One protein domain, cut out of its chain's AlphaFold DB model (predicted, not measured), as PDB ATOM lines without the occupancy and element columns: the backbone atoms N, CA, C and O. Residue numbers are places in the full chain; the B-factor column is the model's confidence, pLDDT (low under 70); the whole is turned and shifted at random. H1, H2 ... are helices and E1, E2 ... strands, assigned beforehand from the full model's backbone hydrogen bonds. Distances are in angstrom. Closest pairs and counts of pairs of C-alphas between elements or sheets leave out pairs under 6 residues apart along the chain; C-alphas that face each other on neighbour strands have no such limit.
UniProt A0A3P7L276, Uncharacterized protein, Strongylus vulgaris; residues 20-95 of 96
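This is residues 20 to 95 of the 96 residues of an uncharacterized protein of Strongylus vulgaris (UniProt A0A3P7L276). A small wall of three parallel strands has helix H1 over one face, along E1 and E2, while a second helix, H2, begins at the end of the sheet where E3 ends, and residues 90 to 95, of which 90 to 94 belong to H2, stick out. Between E2 and E3 the long stretch of residues 56 to 71, with no named element, folds back past H1. The printed part has 76 residues, in the order E1, H1, E2, E3, H2, with sheet order E1, E2, E3, of mixed class. It is compact, with a radius of gyration of the C-alphas of 13.2 A, yet elongated, spanning 43 by 23 by 17 A.

E1 is residues 20 to 23, beginning with C-alpha 20 at (8.834, 41.907, -6.700). H1, residues 29 to 44, is 22.3 A long. E2, residues 48 to 55, measures 22.6 A, and E3, residues 72 to 76, 13.4 A. H2, residues 79 to 94, is 22.4 A long and ends with C-alpha 94 at (-11.817, 35.499, 24.450).

E1 and E2 are parallel at 15 degrees, with N 22 and O 50 2.8 A apart, within hydrogen-bond range. E2 and E3 are parallel at 24 degrees, with N 53 and O 73 at 2.8 A. E1, H1 and E2 form a strand-helix-strand unit, two parallel neighbour strands with a helix between, its crossover right-handed. H1 is on the sheet at a height of 9.6 A, in two layers, a helix on one face; the closest C-alphas of H1 and E2 are those of Thr 43 and Val 49, 5.9 A. H2 only grazes the sheet with residues 79 to 82. H1 and H2 are apart. In both helices every O i to N i+4 pair is within hydrogen-bond range.

The C-alphas farthest apart, of Gly 46 and His 95, are 44.1 A apart. The printed part has no cut; E2 to E3 is a long link. Residues 92 to 95 have pLDDT under 70.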
ATOM      1  N   TYR A  20       9.318  41.694  -8.064       94.06
ATOM      2  CA  TYR A  20       8.834  41.907  -6.700       94.06
ATOM      3  C   TYR A  20       8.646  40.581  -5.974       94.06
ATOM      4  O   TYR A  20       8.173  39.598  -6.545       94.06
ATOM      5  N   LEU A  21       8.987  40.580  -4.687       94.88
ATOM      6  CA  LEU A  21       8.684  39.499  -3.760       94.88
ATOM      7  C   LEU A  21       7.736  40.041  -2.690       94.88
ATOM      8  O   LEU A  21       8.149  40.819  -1.830       94.88
ATOM      9  N   VAL A  22       6.471  39.643  -2.753       93.94
ATOM     10  CA  VAL A  22       5.450  40.007  -1.768       93.94
ATOM     11  C   VAL A  22       5.450  38.950  -0.674       93.94
ATOM     12  O   VAL A  22       5.110  37.795  -0.914       93.94
ATOM     13  N   TYR A  23       5.853  39.335   0.533       92.44
ATOM     14  CA  TYR A  23       5.837  38.457   1.698       92.44
ATOM     15  C   TYR A  23       4.486  38.565   2.412       92.44
ATOM     16  O   TYR A  23       4.202  39.585   3.035       92.44
ATOM     17  N   SER A  24       3.665  37.520   2.314       90.44
ATOM     18  CA  SER A  24       2.305  37.458   2.858       90.44
ATOM     19  C   SER A  24       2.138  36.241   3.775       90.44
ATOM     20  O   SER A  24       1.627  35.206   3.347       90.44
ATOM     21  N   PRO A  25       2.610  36.314   5.035       88.06
ATOM     22  CA  PRO A  25       2.306  35.288   6.024       88.06
ATOM     23  C   PRO A  25       0.801  35.265   6.303       88.06
ATOM     24  O   PRO A  25       0.139  36.310   6.289       88.06
ATOM     25  N   PHE A  26       0.274  34.074   6.584       83.31
ATOM     26  CA  PHE A  26      -1.125  33.886   6.962       83.31
ATOM     27  C   PHE A  26      -1.367  34.495   8.355       83.31
ATOM     28  O   PHE A  26      -1.223  33.829   9.379       83.31
ATOM     29  N   LEU A  27      -1.652  35.798   8.384       80.25
ATOM     30  CA  LEU A  27      -1.895  36.610   9.580       80.25
ATOM     31  C   LEU A  27      -3.298  37.224   9.507       80.25
ATOM     32  O   LEU A  27      -3.466  38.442   9.450       80.25
ATOM     33  N   GLY A  28      -4.313  36.363   9.467       78.00
ATOM     34  CA  GLY A  28      -5.710  36.766   9.325       78.00
ATOM     35  C   GLY A  28      -6.129  37.162   7.906       78.00
ATOM     36  O   GLY A  28      -5.321  37.494   7.037       78.00
ATOM     37  N   HIS A  29      -7.445  37.145   7.684       82.44
ATOM     38  CA  HIS A  29      -8.052  37.276   6.353       82.44
ATOM     39  C   HIS A  29      -7.775  38.631   5.694       82.44
ATOM     40  O   HIS A  29      -7.483  38.702   4.503       82.44
ATOM     41  N   SER A  30      -7.869  39.720   6.460       86.12
ATOM     42  CA  SER A  30      -7.696  41.077   5.935       86.12
ATOM     43  C   SER A  30      -6.276  41.316   5.426       86.12
ATOM     44  O   SER A  30      -6.105  41.939   4.381       86.12
ATOM     45  N   HIS A  31      -5.271  40.785   6.131       84.69
ATOM     46  CA  HIS A  31      -3.862  40.920   5.768       84.69
ATOM     47  C   HIS A  31      -3.540  40.158   4.481       84.69
ATOM     48  O   HIS A  31      -2.928  40.715   3.568       84.69
ATOM     49  N   VAL A  32      -4.012  38.910   4.382       88.25
ATOM     50  CA  VAL A  32      -3.832  38.071   3.190       88.25
ATOM     51  C   VAL A  32      -4.504  38.704   1.970       88.25
ATOM     52  O   VAL A  32      -3.879  38.793   0.916       88.25
ATOM     53  N   ASN A  33      -5.725  39.227   2.119       90.19
ATOM     54  CA  ASN A  33      -6.434  39.896   1.025       90.19
ATOM     55  C   ASN A  33      -5.750  41.199   0.594       90.19
ATOM     56  O   ASN A  33      -5.571  41.422  -0.596       90.19
ATOM     57  N   PHE A  34      -5.324  42.045   1.537       92.12
ATOM     58  CA  PHE A  34      -4.632  43.297   1.210       92.12
ATOM     59  C   PHE A  34      -3.339  43.049   0.424       92.12
ATOM     60  O   PHE A  34      -3.100  43.684  -0.604       92.12
ATOM     61  N   LEU A  35      -2.512  42.108   0.888       93.38
ATOM     62  CA  LEU A  35      -1.261  41.771   0.212       93.38
ATOM     63  C   LEU A  35      -1.490  41.048  -1.114       93.38
ATOM     64  O   LEU A  35      -0.696  41.220  -2.038       93.38
ATOM     65  N   GLY A  36      -2.572  40.282  -1.228       92.06
ATOM     66  CA  GLY A  36      -2.968  39.671  -2.486       92.06
ATOM     67  C   GLY A  36      -3.401  40.703  -3.528       92.06
ATOM     68  O   GLY A  36      -2.857  40.709  -4.628       92.06
ATOM     69  N   SER A  37      -4.242  41.673  -3.151       94.19
ATOM     70  CA  SER A  37      -4.595  42.801  -4.025       94.19
ATOM     71  C   SER A  37      -3.374  43.643  -4.409       94.19
ATOM     72  O   SER A  37      -3.260  44.078  -5.551       94.19
ATOM     73  N   LEU A  38      -2.427  43.853  -3.488       94.50
ATOM     74  CA  LEU A  38      -1.163  44.526  -3.805       94.50
ATOM     75  C   LEU A  38      -0.355  43.751  -4.855       94.50
ATOM     76  O   LEU A  38       0.171  44.355  -5.789       94.50
ATOM     77  N   ALA A  39      -0.248  42.427  -4.708       94.56
ATOM     78  CA  ALA A  39       0.439  41.582  -5.678       94.56
ATOM     79  C   ALA A  39      -0.232  41.653  -7.057       94.56
ATOM     80  O   ALA A  39       0.460  41.744  -8.070       94.56
ATOM     81  N   ASP A  40      -1.563  41.680  -7.087       94.69
ATOM     82  CA  ASP A  40      -2.338  41.775  -8.320       94.69
ATOM     83  C   ASP A  40      -2.151  43.117  -9.020       94.69
ATOM     84  O   ASP A  40      -1.827  43.120 -10.202       94.69
ATOM     85  N   VAL A  41      -2.210  44.241  -8.299       95.00
ATOM     86  CA  VAL A  41      -1.934  45.574  -8.870       95.00
ATOM     87  C   VAL A  41      -0.522  45.647  -9.463       95.00
ATOM     88  O   VAL A  41      -0.320  46.209 -10.541       95.00
ATOM     89  N   LEU A  42       0.473  45.061  -8.791       93.31
ATOM     90  CA  LEU A  42       1.841  45.006  -9.314       93.31
ATOM     91  C   LEU A  42       1.926  44.132 -10.577       93.31
ATOM     92  O   LEU A  42       2.572  44.521 -11.551       93.31
ATOM     93  N   THR A  43       1.251  42.983 -10.588       93.88
ATOM     94  CA  THR A  43       1.196  42.084 -11.749       93.88
ATOM     95  C   THR A  43       0.479  42.738 -12.934       93.88
ATOM     96  O   THR A  43       0.969  42.657 -14.060       93.88
ATOM     97  N   GLU A  44      -0.632  43.439 -12.698       93.12
ATOM     98  CA  GLU A  44      -1.353  44.227 -13.708       93.12
ATOM     99  C   GLU A  44      -0.488  45.351 -14.288       93.12
ATOM    100  O   GLU A  44      -0.553  45.626 -15.486       93.12
ATOM    101  N   GLY A  45       0.390  45.943 -13.472       90.00
ATOM    102  CA  GLY A  45       1.416  46.891 -13.912       90.00
ATOM    103  C   GLY A  45       2.503  46.288 -14.816       90.00
ATOM    104  O   GLY A  45       3.399  47.006 -15.259       90.00
ATOM    105  N   GLY A  46       2.449  44.982 -15.102       89.12
ATOM    106  CA  GLY A  46       3.423  44.265 -15.925       89.12
ATOM    107  C   GLY A  46       4.656  43.798 -15.150       89.12
ATOM    108  O   GLY A  46       5.669  43.447 -15.764       89.12
ATOM    109  N   HIS A  47       4.607  43.802 -13.813       91.44
ATOM    110  CA  HIS A  47       5.711  43.356 -12.969       91.44
ATOM    111  C   HIS A  47       5.792  41.826 -12.819       91.44
ATOM    112  O   HIS A  47       4.771  41.141 -12.805       91.44
ATOM    113  N   ASP A  48       7.003  41.269 -12.686       92.75
ATOM    114  CA  ASP A  48       7.189  39.848 -12.335       92.75
ATOM    115  C   ASP A  48       7.116  39.708 -10.815       92.75
ATOM    116  O   ASP A  48       8.086  39.939 -10.086       92.75
ATOM    117  N   VAL A  49       5.920  39.391 -10.333       95.12
ATOM    118  CA  VAL A  49       5.614  39.311  -8.908       95.12
ATOM    119  C   VAL A  49       5.630  37.857  -8.450       95.12
ATOM    120  O   VAL A  49       5.027  36.975  -9.063       95.12
ATOM    121  N   THR A  50       6.313  37.609  -7.337       94.69
ATOM    122  CA  THR A  50       6.278  36.347  -6.594       94.69
ATOM    123  C   THR A  50       5.659  36.599  -5.230       94.69
ATOM    124  O   THR A  50       6.113  37.492  -4.520       94.69
ATOM    125  N   VAL A  51       4.671  35.806  -4.826       94.31
ATOM    126  CA  VAL A  51       4.091  35.882  -3.479       94.31
ATOM    127  C   VAL A  51       4.654  34.745  -2.633       94.31
ATOM    128  O   VAL A  51       4.485  33.580  -2.980       94.31
ATOM    129  N   LEU A  52       5.340  35.068  -1.538       93.38
ATOM    130  CA  LEU A  52       5.820  34.101  -0.553       93.38
ATOM    131  C   LEU A  52       4.858  34.074   0.631       93.38
ATOM    132  O   LEU A  52       4.669  35.094   1.292       93.38
ATOM    133  N   MET A  53       4.288  32.905   0.907       91.19
ATOM    134  CA  MET A  53       3.264  32.711   1.928       91.19
ATOM    135  C   MET A  53       3.694  31.663   2.957       91.19
ATOM    136  O   MET A  53       3.495  30.466   2.739       91.19
ATOM    137  N   PRO A  54       4.302  32.091   4.075       90.00
ATOM    138  CA  PRO A  54       4.568  31.210   5.202       90.00
ATOM    139  C   PRO A  54       3.288  30.838   5.940       90.00
ATOM    140  O   PRO A  54       2.567  31.718   6.415       90.00
ATOM    141  N   GLU A  55       3.047  29.539   6.078       86.00
ATOM    142  CA  GLU A  55       1.891  28.949   6.755       86.00
ATOM    143  C   GLU A  55       1.992  29.148   8.277       86.00
ATOM    144  O   GLU A  55       2.479  28.291   9.013       86.00
ATOM    145  N   THR A  56       1.587  30.327   8.750       81.62
ATOM    146  CA  THR A  56       1.580  30.696  10.177       81.62
ATOM    147  C   THR A  56       0.241  30.469  10.865       81.62
ATOM    148  O   THR A  56       0.204  30.445  12.091       81.62
ATOM    149  N   ASP A  57      -0.833  30.283  10.105       76.12
ATOM    150  CA  ASP A  57      -2.182  30.040  10.610       76.12
ATOM    151  C   ASP A  57      -2.798  28.882   9.819       76.12
ATOM    152  O   ASP A  57      -2.950  28.981   8.602       76.12
ATOM    153  N   ILE A  58      -3.091  27.779  10.517       70.12
ATOM    154  CA  ILE A  58      -3.549  26.505   9.940       70.12
ATOM    155  C   ILE A  58      -4.972  26.646   9.388       70.12
ATOM    156  O   ILE A  58      -5.294  26.060   8.352       70.12
ATOM    157  N   ASP A  59      -5.803  27.456  10.046       70.25
ATOM    158  CA  ASP A  59      -7.208  27.626   9.679       70.25
ATOM    159  C   ASP A  59      -7.349  28.411   8.366       70.25
ATOM    160  O   ASP A  59      -8.345  28.287   7.652       70.25
ATOM    161  N   GLU A  60      -6.297  29.144   7.987       72.00
ATOM    162  CA  GLU A  60      -6.291  30.036   6.836       72.00
ATOM    163  C   GLU A  60      -5.417  29.609   5.662       72.00
ATOM    164  O   GLU A  60      -5.505  30.232   4.605       72.00
ATOM    165  N   VAL A  61      -4.667  28.506   5.767       70.44
ATOM    166  CA  VAL A  61      -3.727  28.009   4.731       70.44
ATOM    167  C   VAL A  61      -4.365  27.839   3.343       70.44
ATOM    168  O   VAL A  61      -3.697  27.894   2.305       70.44
ATOM    169  N   ASN A  62      -5.681  27.639   3.291       74.81
ATOM    170  CA  ASN A  62      -6.405  27.455   2.038       74.81
ATOM    171  C   ASN A  62      -6.604  28.755   1.239       74.81
ATOM    172  O   ASN A  62      -6.946  28.674   0.058       74.81
ATOM    173  N   ARG A  63      -6.377  29.938   1.824       73.88
ATOM    174  CA  ARG A  63      -6.674  31.230   1.184       73.88
ATOM    175  C   ARG A  63      -5.424  31.970   0.729       73.88
ATOM    176  O   ARG A  63      -4.554  32.292   1.516       73.88
ATOM    177  N   THR A  64      -5.347  32.324  -0.544       74.81
ATOM    178  CA  THR A  64      -4.217  33.109  -1.071       74.81
ATOM    179  C   THR A  64      -4.491  34.609  -1.128       74.81
ATOM    180  O   THR A  64      -3.546  35.384  -1.051       74.81
ATOM    181  N   GLY A  65      -5.758  35.029  -1.252       77.00
ATOM    182  CA  GLY A  65      -6.145  36.444  -1.397       77.00
ATOM    183  C   GLY A  65      -5.744  37.081  -2.735       77.00
ATOM    184  O   GLY A  65      -5.891  38.284  -2.902       77.00
ATOM    185  N   VAL A  66      -5.225  36.275  -3.663       82.12
ATOM    186  CA  VAL A  66      -4.626  36.670  -4.943       82.12
ATOM    187  C   VAL A  66      -5.502  36.154  -6.084       82.12
ATOM    188  O   VAL A  66      -5.805  34.957  -6.118       82.12
ATOM    189  N   GLU A  67      -5.868  37.022  -7.024       82.25
ATOM    190  CA  GLU A  67      -6.714  36.709  -8.181       82.25
ATOM    191  C   GLU A  67      -5.908  36.548  -9.480       82.25
ATOM    192  O   GLU A  67      -6.209  35.676 -10.299       82.25
ATOM    193  N   ILE A  68      -4.858  37.355  -9.674       80.69
ATOM    194  CA  ILE A  68      -4.148  37.491 -10.959       80.69
ATOM    195  C   ILE A  68      -2.735  36.908 -10.874       80.69
ATOM    196  O   ILE A  68      -2.260  36.246 -11.805       80.69
ATOM    197  N   THR A  69      -2.051  37.125  -9.752       85.81
ATOM    198  CA  THR A  69      -0.653  36.727  -9.567       85.81
ATOM    199  C   THR A  69      -0.522  35.208  -9.419       85.81
ATOM    200  O   THR A  69      -0.856  34.617  -8.398       85.81
ATOM    201  N   LYS A  70       0.017  34.530 -10.438       82.31
ATOM    202  CA  LYS A  70       0.071  33.051 -10.463       82.31
ATOM    203  C   LYS A  70       1.244  32.446  -9.694       82.31
ATOM    204  O   LYS A  70       1.237  31.255  -9.393       82.31
ATOM    205  N   ARG A  71       2.289  33.232  -9.423       88.88
ATOM    206  CA  ARG A  71       3.537  32.724  -8.847       88.88
ATOM    207  C   ARG A  71       3.492  32.823  -7.324       88.88
ATOM    208  O   ARG A  71       3.923  33.815  -6.743       88.88
ATOM    209  N   ILE A  72       2.982  31.769  -6.698       90.94
ATOM    210  CA  ILE A  72       2.830  31.672  -5.246       90.94
ATOM    211  C   ILE A  72       3.748  30.568  -4.720       90.94
ATOM    212  O   ILE A  72       3.707  29.434  -5.194       90.94
ATOM    213  N   ILE A  73       4.579  30.906  -3.738       91.75
ATOM    214  CA  ILE A  73       5.461  29.985  -3.026       91.75
ATOM    215  C   ILE A  73       4.917  29.845  -1.613       91.75
ATOM    216  O   ILE A  73       4.869  30.822  -0.868       91.75
ATOM    217  N   ARG A  74       4.526  28.630  -1.231       89.75
ATOM    218  CA  ARG A  74       4.146  28.318   0.148       89.75
ATOM    219  C   ARG A  74       5.336  27.724   0.878       89.75
ATOM    220  O   ARG A  74       6.035  26.873   0.326       89.75
ATOM    221  N   SER A  75       5.575  28.189   2.096       89.44
ATOM    222  CA  SER A  75       6.604  27.627   2.968       89.44
ATOM    223  C   SER A  75       6.000  27.262   4.319       89.44
ATOM    224  O   SER A  75       5.110  27.973   4.789       89.44
ATOM    225  N   PRO A  76       6.505  26.220   4.995       87.44
ATOM    226  CA  PRO A  76       6.141  25.995   6.387       87.44
ATOM    227  C   PRO A  76       6.504  27.236   7.215       87.44
ATOM    228  O   PRO A  76       7.595  27.796   7.058       87.44
ATOM    229  N   GLY A  77       5.573  27.702   8.048       83.12
ATOM    230  CA  GLY A  77       5.832  28.777   9.000       83.12
ATOM    231  C   GLY A  77       6.778  28.328  10.116       83.12
ATOM    232  O   GLY A  77       6.891  27.140  10.423       83.12
ATOM    233  N   ASP A  78       7.463  29.283  10.748       87.81
ATOM    234  CA  ASP A  78       8.237  28.988  11.954       87.81
ATOM    235  C   ASP A  78       7.283  28.628  13.115       87.81
ATOM    236  O   ASP A  78       6.338  29.382  13.375       87.81
ATOM    237  N   PRO A  79       7.532  27.539  13.872       86.31
ATOM    238  CA  PRO A  79       6.649  27.114  14.959       86.31
ATOM    239  C   PRO A  79       6.401  28.188  16.030       86.31
ATOM    240  O   PRO A  79       5.346  28.203  16.667       86.31
ATOM    241  N   ARG A  80       7.359  29.096  16.257       87.19
ATOM    242  CA  ARG A  80       7.206  30.203  17.212       87.19
ATOM    243  C   ARG A  80       6.242  31.250  16.673       87.19
ATOM    244  O   ARG A  80       5.420  31.741  17.442       87.19
ATOM    245  N   ALA A  81       6.318  31.562  15.380       83.69
ATOM    246  CA  ALA A  81       5.404  32.496  14.730       83.69
ATOM    247  C   ALA A  81       3.970  31.951  14.747       83.69
ATOM    248  O   ALA A  81       3.069  32.657  15.190       83.69
ATOM    249  N   THR A  82       3.777  30.673  14.403       82.81
ATOM    250  CA  THR A  82       2.470  30.000  14.493       82.81
ATOM    251  C   THR A  82       1.895  30.061  15.904       82.81
ATOM    252  O   THR A  82       0.726  30.387  16.101       82.81
ATOM    253  N   LYS A  83       2.734  29.817  16.921       84.94
ATOM    254  CA  LYS A  83       2.319  29.924  18.321       84.94
ATOM    255  C   LYS A  83       1.843  31.342  18.647       84.94
ATOM    256  O   LYS A  83       0.748  31.492  19.173       84.94
ATOM    257  N   VAL A  84       2.627  32.371  18.323       84.81
ATOM    258  CA  VAL A  84       2.271  33.775  18.606       84.81
ATOM    259  C   VAL A  84       0.975  34.186  17.906       84.81
ATOM    260  O   VAL A  84       0.120  34.788  18.554       84.81
ATOM    261  N   THR A  85       0.800  33.823  16.634       79.38
ATOM    262  CA  THR A  85      -0.428  34.097  15.874       79.38
ATOM    263  C   THR A  85      -1.642  33.470  16.553       79.38
ATOM    264  O   THR A  85      -2.606  34.175  16.849       79.38
ATOM    265  N   ASN A  86      -1.550  32.190  16.928       78.44
ATOM    266  CA  ASN A  86      -2.631  31.495  17.625       78.44
ATOM    267  C   ASN A  86      -2.952  32.135  18.981       78.44
ATOM    268  O   ASN A  86      -4.122  32.358  19.286       78.44
ATOM    269  N   TYR A  87      -1.946  32.492  19.790       81.19
ATOM    270  CA  TYR A  87      -2.181  33.191  21.060       81.19
ATOM    271  C   TYR A  87      -2.887  34.534  20.849       81.19
ATOM    272  O   TYR A  87      -3.844  34.827  21.560       81.19
ATOM    273  N   CYS A  88      -2.438  35.333  19.878       74.06
ATOM    274  CA  CYS A  88      -3.022  36.641  19.592       74.06
ATOM    275  C   CYS A  88      -4.503  36.520  19.208       74.06
ATOM    276  O   CYS A  88      -5.347  37.178  19.813       74.06
ATOM    277  N   PHE A  89      -4.838  35.618  18.280       72.81
ATOM    278  CA  PHE A  89      -6.228  35.395  17.874       72.81
ATOM    279  C   PHE A  89      -7.093  34.846  19.012       72.81
ATOM    280  O   PHE A  89      -8.184  35.361  19.246       72.81
ATOM    281  N   THR A  90      -6.590  33.874  19.781       72.00
ATOM    282  CA  THR A  90      -7.347  33.289  20.904       72.00
ATOM    283  C   THR A  90      -7.663  34.334  21.980       72.00
ATOM    284  O   THR A  90      -8.767  34.354  22.517       72.00
ATOM    285  N   LEU A  91      -6.716  35.228  22.288       73.25
ATOM    286  CA  LEU A  91      -6.920  36.304  23.261       73.25
ATOM    287  C   LEU A  91      -7.944  37.334  22.774       73.25
ATOM    288  O   LEU A  91      -8.767  37.788  23.564       73.25
ATOM    289  N   VAL A  92      -7.931  37.680  21.484       68.56
ATOM    290  CA  VAL A  92      -8.910  38.609  20.899       68.56
ATOM    291  C   VAL A  92     -10.317  38.001  20.900       68.56
ATOM    292  O   VAL A  92     -11.270  38.694  21.251       68.56
ATOM    293  N   SER A  93     -10.458  36.710  20.585       64.44
ATOM    294  CA  SER A  93     -11.750  36.010  20.629       64.44
ATOM    295  C   SER A  93     -12.275  35.773  22.045       64.44
ATOM    296  O   SER A  93     -13.481  35.702  22.226       64.44
ATOM    297  N   ALA A  94     -11.404  35.660  23.053       68.88
ATOM    298  CA  ALA A  94     -11.817  35.499  24.450       68.88
ATOM    299  C   ALA A  94     -12.332  36.800  25.099       68.88
ATOM    300  O   ALA A  94     -12.910  36.758  26.183       68.88
ATOM    301  N   HIS A  95     -12.093  37.950  24.462       59.00
ATOM    302  CA  HIS A  95     -12.543  39.264  24.922       59.00
ATOM    303  C   HIS A  95     -13.851  39.744  24.264       59.00
ATOM    304  O   HIS A  95     -14.298  40.852  24.571       59.00
TER     305      HIS A  95